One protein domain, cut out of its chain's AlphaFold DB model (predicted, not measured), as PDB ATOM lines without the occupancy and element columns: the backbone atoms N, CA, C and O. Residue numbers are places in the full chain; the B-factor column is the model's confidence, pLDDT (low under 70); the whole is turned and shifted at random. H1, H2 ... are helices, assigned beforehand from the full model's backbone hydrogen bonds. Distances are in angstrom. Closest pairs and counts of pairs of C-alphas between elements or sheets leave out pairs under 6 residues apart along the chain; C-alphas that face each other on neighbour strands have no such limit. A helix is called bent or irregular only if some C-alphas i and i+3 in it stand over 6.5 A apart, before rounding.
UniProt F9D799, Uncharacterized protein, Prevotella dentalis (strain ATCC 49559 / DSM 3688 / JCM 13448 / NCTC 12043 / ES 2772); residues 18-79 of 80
ATOM      1  N   PRO A  18      24.974  78.283 -68.278       91.44
ATOM      2  CA  PRO A  18      24.318  79.035 -69.343       91.44
ATOM      3  C   PRO A  18      24.137  80.504 -68.943       91.44
ATOM      4  O   PRO A  18      24.006  80.825 -67.762       91.44
ATOM      5  N   SER A  19      24.139  81.400 -69.930       93.31
ATOM      6  CA  SER A  19      23.781  82.803 -69.715       93.31
ATOM      7  C   SER A  19      22.296  82.944 -69.376       93.31
ATOM      8  O   SER A  19      21.493  82.083 -69.732       93.31
ATOM      9  N   ASP A  20      21.919  84.071 -68.766       94.06
ATOM     10  CA  ASP A  20      20.511  84.406 -68.511       94.06
ATOM     11  C   ASP A  20      19.681  84.381 -69.809       94.06
ATOM     12  O   ASP A  20      18.565  83.886 -69.816       94.06
ATOM     13  N   GLU A  21      20.265  84.813 -70.935       94.50
ATOM     14  CA  GLU A  21      19.641  84.734 -72.267       94.50
ATOM     15  C   GLU A  21      19.332  83.289 -72.689       94.50
ATOM     16  O   GLU A  21      18.247  83.009 -73.190       94.50
ATOM     17  N   ALA A  22      20.260  82.358 -72.454       93.75
ATOM     18  CA  ALA A  22      20.038  80.949 -72.758       93.75
ATOM     19  C   ALA A  22      18.986  80.331 -71.822       93.75
ATOM     20  O   ALA A  22      18.187  79.505 -72.249       93.75
ATOM     21  N   LEU A  23      18.960  80.729 -70.547       94.12
ATOM     22  CA  LEU A  23      17.931  80.293 -69.601       94.12
ATOM     23  C   LEU A  23      16.538  80.789 -70.018       94.12
ATOM     24  O   LEU A  23      15.600  79.993 -70.088       94.12
ATOM     25  N   ASP A  24      16.420  82.071 -70.361       94.62
ATOM     26  CA  ASP A  24      15.167  82.671 -70.822       94.62
ATOM     27  C   ASP A  24      14.636  81.995 -72.092       94.62
ATOM     28  O   ASP A  24      13.440  81.719 -72.178       94.62
ATOM     29  N   GLU A  25      15.511  81.671 -73.048       94.06
ATOM     30  CA  GLU A  25      15.115  81.002 -74.292       94.06
ATOM     31  C   GLU A  25      14.713  79.534 -74.065       94.06
ATOM     32  O   GLU A  25      13.704  79.072 -74.596       94.06
ATOM     33  N   ILE A  26      15.485  78.784 -73.269       93.25
ATOM     34  CA  ILE A  26      15.339  77.322 -73.172       93.25
ATOM     35  C   ILE A  26      14.249  76.919 -72.175       93.25
ATOM     36  O   ILE A  26      13.499  75.975 -72.429       93.25
ATOM     37  N   ILE A  27      14.174  77.592 -71.023       93.81
ATOM     38  CA  ILE A  27      13.241  77.232 -69.940       93.81
ATOM     39  C   ILE A  27      12.221  78.334 -69.628       93.81
ATOM     40  O   ILE A  27      11.367  78.137 -68.763       93.81
ATOM     41  N   GLY A  28      12.251  79.457 -70.354       90.62
ATOM     42  CA  GLY A  28      11.260  80.528 -70.233       90.62
ATOM     43  C   GLY A  28      11.478  81.475 -69.050       90.62
ATOM     44  O   GLY A  28      10.569  82.243 -68.729       90.62
ATOM     45  N   GLY A  29      12.642  81.410 -68.399       92.50
ATOM     46  CA  GLY A  29      13.011  82.260 -67.270       92.50
ATOM     47  C   GLY A  29      14.351  81.868 -66.646       92.50
ATOM     48  O   GLY A  29      14.821  80.741 -66.793       92.50
ATOM     49  N   HIS A  30      14.971  82.792 -65.919       93.25
ATOM     50  CA  HIS A  30      16.238  82.574 -65.210       93.25
ATOM     51  C   HIS A  30      16.108  82.708 -63.683       93.25
ATOM     52  O   HIS A  30      17.119  82.753 -62.975       93.25
ATOM     53  N   GLU A  31      14.885  82.768 -63.137       94.75
ATOM     54  CA  GLU A  31      14.696  82.739 -61.687       94.75
ATOM     55  C   GLU A  31      14.884  81.317 -61.136       94.75
ATOM     56  O   GLU A  31      14.695  80.309 -61.820       94.75
ATOM     57  N   GLN A  32      15.222  81.212 -59.846       92.81
ATOM     58  CA  GLN A  32      15.417  79.910 -59.195       92.81
ATOM     59  C   GLN A  32      14.174  79.012 -59.304       92.81
ATOM     60  O   GLN A  32      14.304  77.800 -59.441       92.81
ATOM     61  N   SER A  33      12.971  79.593 -59.271       95.75
ATOM     62  CA  SER A  33      11.719  78.849 -59.432       95.75
ATOM     63  C   SER A  33      11.554  78.229 -60.817       95.75
ATOM     64  O   SER A  33      10.982  77.144 -60.913       95.75
ATOM     65  N   ASP A  34      12.054  78.884 -61.865       93.62
ATOM     66  CA  ASP A  34      11.977  78.381 -63.241       93.62
ATOM     67  C   ASP A  34      12.939  77.205 -63.420       93.62
ATOM     68  O   ASP A  34      12.567  76.150 -63.940       93.62
ATOM     69  N   ILE A  35      14.151  77.346 -62.874       93.69
ATOM     70  CA  ILE A  35      15.159  76.283 -62.832       93.69
ATOM     71  C   ILE A  35      14.636  75.070 -62.050       93.69
ATOM     72  O   ILE A  35      14.733  73.938 -62.528       93.69
ATOM     73  N   ASP A  36      14.055  75.285 -60.868       94.81
ATOM     74  CA  ASP A  36      13.503  74.209 -60.040       94.81
ATOM     75  C   ASP A  36      12.341  73.497 -60.748       94.81
ATOM     76  O   ASP A  36      12.245  72.266 -60.704       94.81
ATOM     77  N   LEU A  37      11.475  74.250 -61.436       94.31
ATOM     78  CA  LEU A  37      10.379  73.693 -62.225       94.31
ATOM     79  C   LEU A  37      10.911  72.837 -63.379       94.31
ATOM     80  O   LEU A  37      10.472  71.693 -63.531       94.31
ATOM     81  N   PHE A  38      11.879  73.348 -64.142       94.00
ATOM     82  CA  PHE A  38      12.543  72.602 -65.211       94.00
ATOM     83  C   PHE A  38      13.146  71.295 -64.686       94.00
ATOM     84  O   PHE A  38      12.854  70.224 -65.219       94.00
ATOM     85  N   LEU A  39      13.915  71.359 -63.595       93.56
ATOM     86  CA  LEU A  39      14.529  70.182 -62.977       93.56
ATOM     87  C   LEU A  39      13.487  69.176 -62.467       93.56
ATOM     88  O   LEU A  39      13.721  67.970 -62.546       93.56
ATOM     89  N   SER A  40      12.333  69.642 -61.981       94.38
ATOM     90  CA  SER A  40      11.244  68.768 -61.522       94.38
ATOM     91  C   SER A  40      10.553  68.002 -62.657       94.38
ATOM     92  O   SER A  40      10.033  66.908 -62.431       94.38
ATOM     93  N   CYS A  41      10.579  68.559 -63.870       90.88
ATOM     94  CA  CYS A  41       9.970  68.008 -65.082       90.88
ATOM     95  C   CYS A  41      10.992  67.333 -66.015       90.88
ATOM     96  O   CYS A  41      10.643  66.922 -67.126       90.88
ATOM     97  N   LEU A  42      12.257  67.247 -65.597       92.44
ATOM     98  CA  LEU A  42      13.340  66.748 -66.429       92.44
ATOM     99  C   LEU A  42      13.238  65.229 -66.619       92.44
ATOM    100  O   LEU A  42      13.412  64.450 -65.682       92.44
ATOM    101  N   ASP A  43      13.065  64.814 -67.868       91.50
ATOM    102  CA  ASP A  43      13.193  63.432 -68.320       91.50
ATOM    103  C   ASP A  43      14.230  63.328 -69.452       91.50
ATOM    104  O   ASP A  43      14.942  64.287 -69.752       91.50
ATOM    105  N   GLU A  44      14.382  62.147 -70.055       87.06
ATOM    106  CA  GLU A  44      15.355  61.947 -71.138       87.06
ATOM    107  C   GLU A  44      15.028  62.773 -72.390       87.06
ATOM    108  O   GLU A  44      15.947  63.253 -73.054       87.06
ATOM    109  N   HIS A  45      13.744  62.985 -72.680       86.06
ATOM    110  CA  HIS A  45      13.291  63.713 -73.861       86.06
ATOM    111  C   HIS A  45      13.488  65.222 -73.693       86.06
ATOM    112  O   HIS A  45      14.151  65.855 -74.511       86.06
ATOM    113  N   ASN A  46      13.012  65.786 -72.581       86.94
ATOM    114  CA  ASN A  46      13.186  67.199 -72.257       86.94
ATOM    115  C   ASN A  46      14.664  67.545 -72.023       86.94
ATOM    116  O   ASN A  46      15.091  68.651 -72.350       86.94
ATOM    117  N   ARG A  47      15.475  66.602 -71.515       92.00
ATOM    118  CA  ARG A  47      16.932  66.777 -71.424       92.00
ATOM    119  C   ARG A  47      17.543  66.947 -72.807       92.00
ATOM    120  O   ARG A  47      18.285  67.904 -73.007       92.00
ATOM    121  N   PHE A  48      17.236  66.037 -73.730       91.31
ATOM    122  CA  PHE A  48      17.709  66.130 -75.108       91.31
ATOM    123  C   PHE A  48      17.298  67.468 -75.740       91.31
ATOM    124  O   PHE A  48      18.176  68.200 -76.187       91.31
ATOM    125  N   ILE A  49      16.014  67.832 -75.676       91.19
ATOM    126  CA  ILE A  49      15.507  69.094 -76.238       91.19
ATOM    127  C   ILE A  49      16.234  70.301 -75.635       91.19
ATOM    128  O   ILE A  49      16.672  71.184 -76.364       91.19
ATOM    129  N   SER A  50      16.429  70.323 -74.311       93.62
ATOM    130  CA  SER A  50      17.140  71.427 -73.654       93.62
ATOM    131  C   SER A  50      18.595  71.548 -74.110       93.62
ATOM    132  O   SER A  50      19.117  72.653 -74.218       93.62
ATOM    133  N   TYR A  51      19.253  70.421 -74.399       94.25
ATOM    134  CA  TYR A  51      20.608  70.422 -74.933       94.25
ATOM    135  C   TYR A  51      20.648  70.861 -76.392       94.25
ATOM    136  O   TYR A  51      21.536  71.631 -76.736       94.25
ATOM    137  N   ASP A  52      19.703  70.405 -77.212       92.81
ATOM    138  CA  ASP A  52      19.564  70.812 -78.612       92.81
ATOM    139  C   ASP A  52      19.381  72.333 -78.725       92.81
ATOM    140  O   ASP A  52      20.157  72.998 -79.403       92.81
ATOM    141  N   SER A  53      18.475  72.912 -77.929       92.69
ATOM    142  CA  SER A  53      18.294  74.372 -77.856       92.69
ATOM    143  C   SER A  53      19.515  75.108 -77.283       92.69
ATOM    144  O   SER A  53      19.774  76.255 -77.636       92.69
ATOM    145  N   PHE A  54      20.303  74.463 -76.417       94.38
ATOM    146  CA  PHE A  54      21.517  75.055 -75.851       94.38
ATOM    147  C   PHE A  54      22.702  75.102 -76.828       94.38
ATOM    148  O   PHE A  54      23.616  75.900 -76.615       94.38
ATOM    149  N   ILE A  55      22.713  74.291 -77.894       92.50
ATOM    150  CA  ILE A  55      23.823  74.238 -78.867       92.50
ATOM    151  C   ILE A  55      24.140  75.629 -79.429       92.50
ATOM    152  O   ILE A  55      25.315  75.983 -79.535       92.50
ATOM    153  N   ASP A  56      23.112  76.431 -79.713       91.25
ATOM    154  CA  ASP A  56      23.258  77.779 -80.275       91.25
ATOM    155  C   ASP A  56      23.932  78.771 -79.311       91.25
ATOM    156  O   ASP A  56      24.533  79.760 -79.742       91.25
ATOM    157  N   PHE A  57      23.894  78.484 -78.008       92.12
ATOM    158  CA  PHE A  57      24.520  79.283 -76.951       92.12
ATOM    159  C   PHE A  57      25.868  78.712 -76.484       92.12
ATOM    160  O   PHE A  57      26.623  79.382 -75.775       92.12
ATOM    161  N   ALA A  58      26.180  77.474 -76.867       90.50
ATOM    162  CA  ALA A  58      27.378  76.763 -76.456       90.50
ATOM    163  C   ALA A  58      28.605  77.120 -77.316       90.50
ATOM    164  O   ALA A  58      28.517  77.578 -78.457       90.50
ATOM    165  N   ASP A  59      29.803  76.867 -76.782       90.81
ATOM    166  CA  ASP A  59      31.019  76.922 -77.591       90.81
ATOM    167  C   ASP A  59      31.063  75.773 -78.617       90.81
ATOM    168  O   ASP A  59      30.406  74.744 -78.468       90.81
ATOM    169  N   LYS A  60      31.881  75.927 -79.667       90.38
ATOM    170  CA  LYS A  60      31.956  74.956 -80.775       90.38
ATOM    171  C   LYS A  60      32.334  73.538 -80.339       90.38
ATOM    172  O   LYS A  60      31.976  72.586 -81.031       90.38
ATOM    173  N   GLU A  61      33.119  73.389 -79.276       90.06
ATOM    174  CA  GLU A  61      33.536  72.072 -78.795       90.06
ATOM    175  C   GLU A  61      32.400  71.403 -78.016       90.06
ATOM    176  O   GLU A  61      32.132  70.219 -78.229       90.06
ATOM    177  N   LEU A  62      31.696  72.168 -77.178       89.81
ATOM    178  CA  LEU A  62      30.535  71.695 -76.431       89.81
ATOM    179  C   LEU A  62      29.356  71.360 -77.347       89.81
ATOM    180  O   LEU A  62      28.810  70.265 -77.239       89.81
ATOM    181  N   ALA A  63      29.031  72.251 -78.285       91.94
ATOM    182  CA  ALA A  63      28.026  72.036 -79.323       91.94
ATOM    183  C   ALA A  63      28.254  70.702 -80.043       91.94
ATOM    184  O   ALA A  63      27.396  69.824 -80.048       91.94
ATOM    185  N   ARG A  64      29.475  70.489 -80.546       91.12
ATOM    186  CA  ARG A  64      29.832  69.254 -81.249       91.12
ATOM    187  C   ARG A  64      29.750  68.013 -80.356       91.12
ATOM    188  O   ARG A  64      29.428  66.935 -80.848       91.12
ATOM    189  N   ALA A  65      30.080  68.127 -79.072       91.44
ATOM    190  CA  ALA A  65      29.964  67.009 -78.139       91.44
ATOM    191  C   ALA A  65      28.496  66.635 -77.877       91.44
ATOM    192  O   ALA A  65      28.176  65.449 -77.824       91.44
ATOM    193  N   ILE A  66      27.615  67.634 -77.768       90.94
ATOM    194  CA  ILE A  66      26.165  67.443 -77.654       90.94
ATOM    195  C   ILE A  66      25.624  66.768 -78.920       90.94
ATOM    196  O   ILE A  66      24.995  65.715 -78.817       90.94
ATOM    197  N   GLU A  67      25.945  67.299 -80.103       91.25
ATOM    198  CA  GLU A  67      25.521  66.722 -81.388       91.25
ATOM    199  C   GLU A  67      25.960  65.261 -81.546       91.25
ATOM    200  O   GLU A  67      25.223  64.443 -82.086       91.25
ATOM    201  N   GLN A  68      27.165  64.915 -81.085       90.94
ATOM    202  CA  GLN A  68      27.675  63.546 -81.169       90.94
ATOM    203  C   GLN A  68      26.985  62.587 -80.195       90.94
ATOM    204  O   GLN A  68      26.723  61.445 -80.564       90.94
ATOM    205  N   GLU A  69      26.712  63.024 -78.966       90.25
ATOM    206  CA  GLU A  69      26.079  62.188 -77.938       90.25
ATOM    207  C   GLU A  69      24.599  61.912 -78.239       90.25
ATOM    208  O   GLU A  69      24.105  60.823 -77.936       90.25
ATOM    209  N   PHE A  70      23.908  62.887 -78.835       90.25
ATOM    210  CA  PHE A  70      22.476  62.826 -79.136       90.25
ATOM    211  C   PHE A  70      22.180  62.692 -80.636       90.25
ATOM    212  O   PHE A  70      21.079  62.994 -81.081       90.25
ATOM    213  N   ALA A  71      23.152  62.248 -81.441       89.94
ATOM    214  CA  ALA A  71      23.019  62.188 -82.898       89.94
ATOM    215  C   ALA A  71      21.794  61.380 -83.366       89.94
ATOM    216  O   ALA A  71      21.171  61.728 -84.369       89.94
ATOM    217  N   GLU A  72      21.453  60.302 -82.654       89.25
ATOM    218  CA  GLU A  72      20.290  59.464 -82.965       89.25
ATOM    219  C   GLU A  72      18.975  60.186 -82.643       89.25
ATOM    220  O   GLU A  72      18.060  60.184 -83.468       89.25
ATOM    221  N   GLU A  73      18.887  60.847 -81.488       89.94
ATOM    222  CA  GLU A  73      17.726  61.643 -81.087       89.94
ATOM    223  C   GLU A  73      17.513  62.849 -82.008       89.94
ATOM    224  O   GLU A  73      16.393  63.054 -82.472       89.94
ATOM    225  N   ILE A  74      18.580  63.575 -82.362       86.62
ATOM    226  CA  ILE A  74      18.555  64.677 -83.338       86.62
ATOM    227  C   ILE A  74      18.039  64.166 -84.683       86.62
ATOM    228  O   ILE A  74      17.112  64.730 -85.266       86.62
ATOM    229  N   ALA A  75      18.610  63.065 -85.180       86.50
ATOM    230  CA  ALA A  75      18.193  62.487 -86.451       86.50
ATOM    231  C   ALA A  75      16.734  62.017 -86.423       86.50
ATOM    232  O   ALA A  75      16.066  62.109 -87.449       86.50
ATOM    233  N   SER A  76      16.239  61.518 -85.289       87.62
ATOM    234  CA  SER A  76      14.834  61.137 -85.133       87.62
ATOM    235  C   SER A  76      13.913  62.355 -85.056       87.62
ATOM    236  O   SER A  76      12.845  62.324 -85.655       87.62
ATOM    237  N   PHE A  77      14.318  63.409 -84.348       84.31
ATOM    238  CA  PHE A  77      13.518  64.611 -84.113       84.31
ATOM    239  C   PHE A  77      13.323  65.450 -85.385       84.31
ATOM    240  O   PHE A  77      12.239  65.970 -85.622       84.31
ATOM    241  N   TYR A  78      14.350  65.544 -86.238       81.44
ATOM    242  CA  TYR A  78      14.296  66.326 -87.481       81.44
ATOM    243  C   TYR A  78      13.871  65.532 -88.734       81.44
ATOM    244  O   TYR A  78      13.749  66.131 -89.802       81.44
ATOM    245  N   ASN A  79      13.672  64.209 -88.642       75.44
ATOM    246  CA  ASN A  79      13.166  63.378 -89.752       75.44
ATOM    247  C   ASN A  79      11.664  63.029 -89.643       75.44
ATOM    248  O   ASN A  79      11.194  62.190 -90.418       75.44
TER     249      ASN A  79
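AT A GLANCE: This is residues 18 to 79 of the 80 residues of an uncharacterized protein of Prevotella dentalis (strain ATCC 49559 / DSM 3688 / JCM 13448 / NCTC 12043 / ES 2772) (UniProt F9D799). The longest helix, H3, stands in the middle, with H4 folded back along one side of it as a helical hairpin and H1 packed on another side. H2 lies beyond H1 at one end of the longest axis, and the short H5 turns off crosswise after H4. The printed part has 62 residues with five named helices, H1 to H5 in chain order, and no named strand; the class is all helix. The whole is compact, with a radius of gyration of the C-alphas of 12.1 A, and the C-alphas span 32 by 24 by 16 A.

HOW THE PARTS SIT: H3, residues 44 to 57, touches H4, residues 60 to 69, with its residues 51 to 56 alone. The closest C-alphas of this hairpin, those of Ile 55 and Ala 63, are 4.8 A apart, and the two helices run opposite ways at a shallow tilt of 22 degrees. H1, residues 20 to 27, touches H3, with the C-alphas of Ile 26 and Ser 50 closest at 6.2 A; they run opposite ways at a shallow tilt of 31 degrees. H1 and H4 are apart. H2, residues 32 to 40, only just touches H1, with 3 pairs of C-alphas within 8 A, the closest being Ile 27 and Phe 38 at 6.7 A. H1 and H2 run the same way at a tilt of 35.4 degrees, only just steep. H2 and H3 are near each other, with 5 pairs of C-alphas within 10 A. H5, residues 71 to 77, is close to H3 but not clearly touching: the closest C-alphas, Phe 48 and Glu 73, are 7.5 A apart, and the lines are about perpendicular at 78 degrees. Every O i to N i+4 pair is within hydrogen-bond range in H1, H2, H4 and H5, and 8 of 10 are in H3.

IN THESE COORDINATES: H3 measures 20.5 A from first to last C-alpha, from Glu 44 at (15.355, 61.947, -71.138) to Phe 57. It is neither bent nor irregular, but only just: C-alphas 53 and 56 are 6.5 A apart. H4 measures 14.3 A, H2 12.1 A, H1 10.3 A and H5 9.9 A. H1 begins with C-alpha 20 at (20.511, 84.406, -68.511), and H5 ends with C-alpha 77 at (13.518, 64.611, -84.113).

THE WHOLE: The two C-alphas farthest apart, those of Gln 32 and Asn 79, are 34.8 A apart. The printed part runs from residue 18 to 79 and has no cut. The four links between helices are tight. The mean pLDDT of the printed part is 91.3, and no printed residue is under 70.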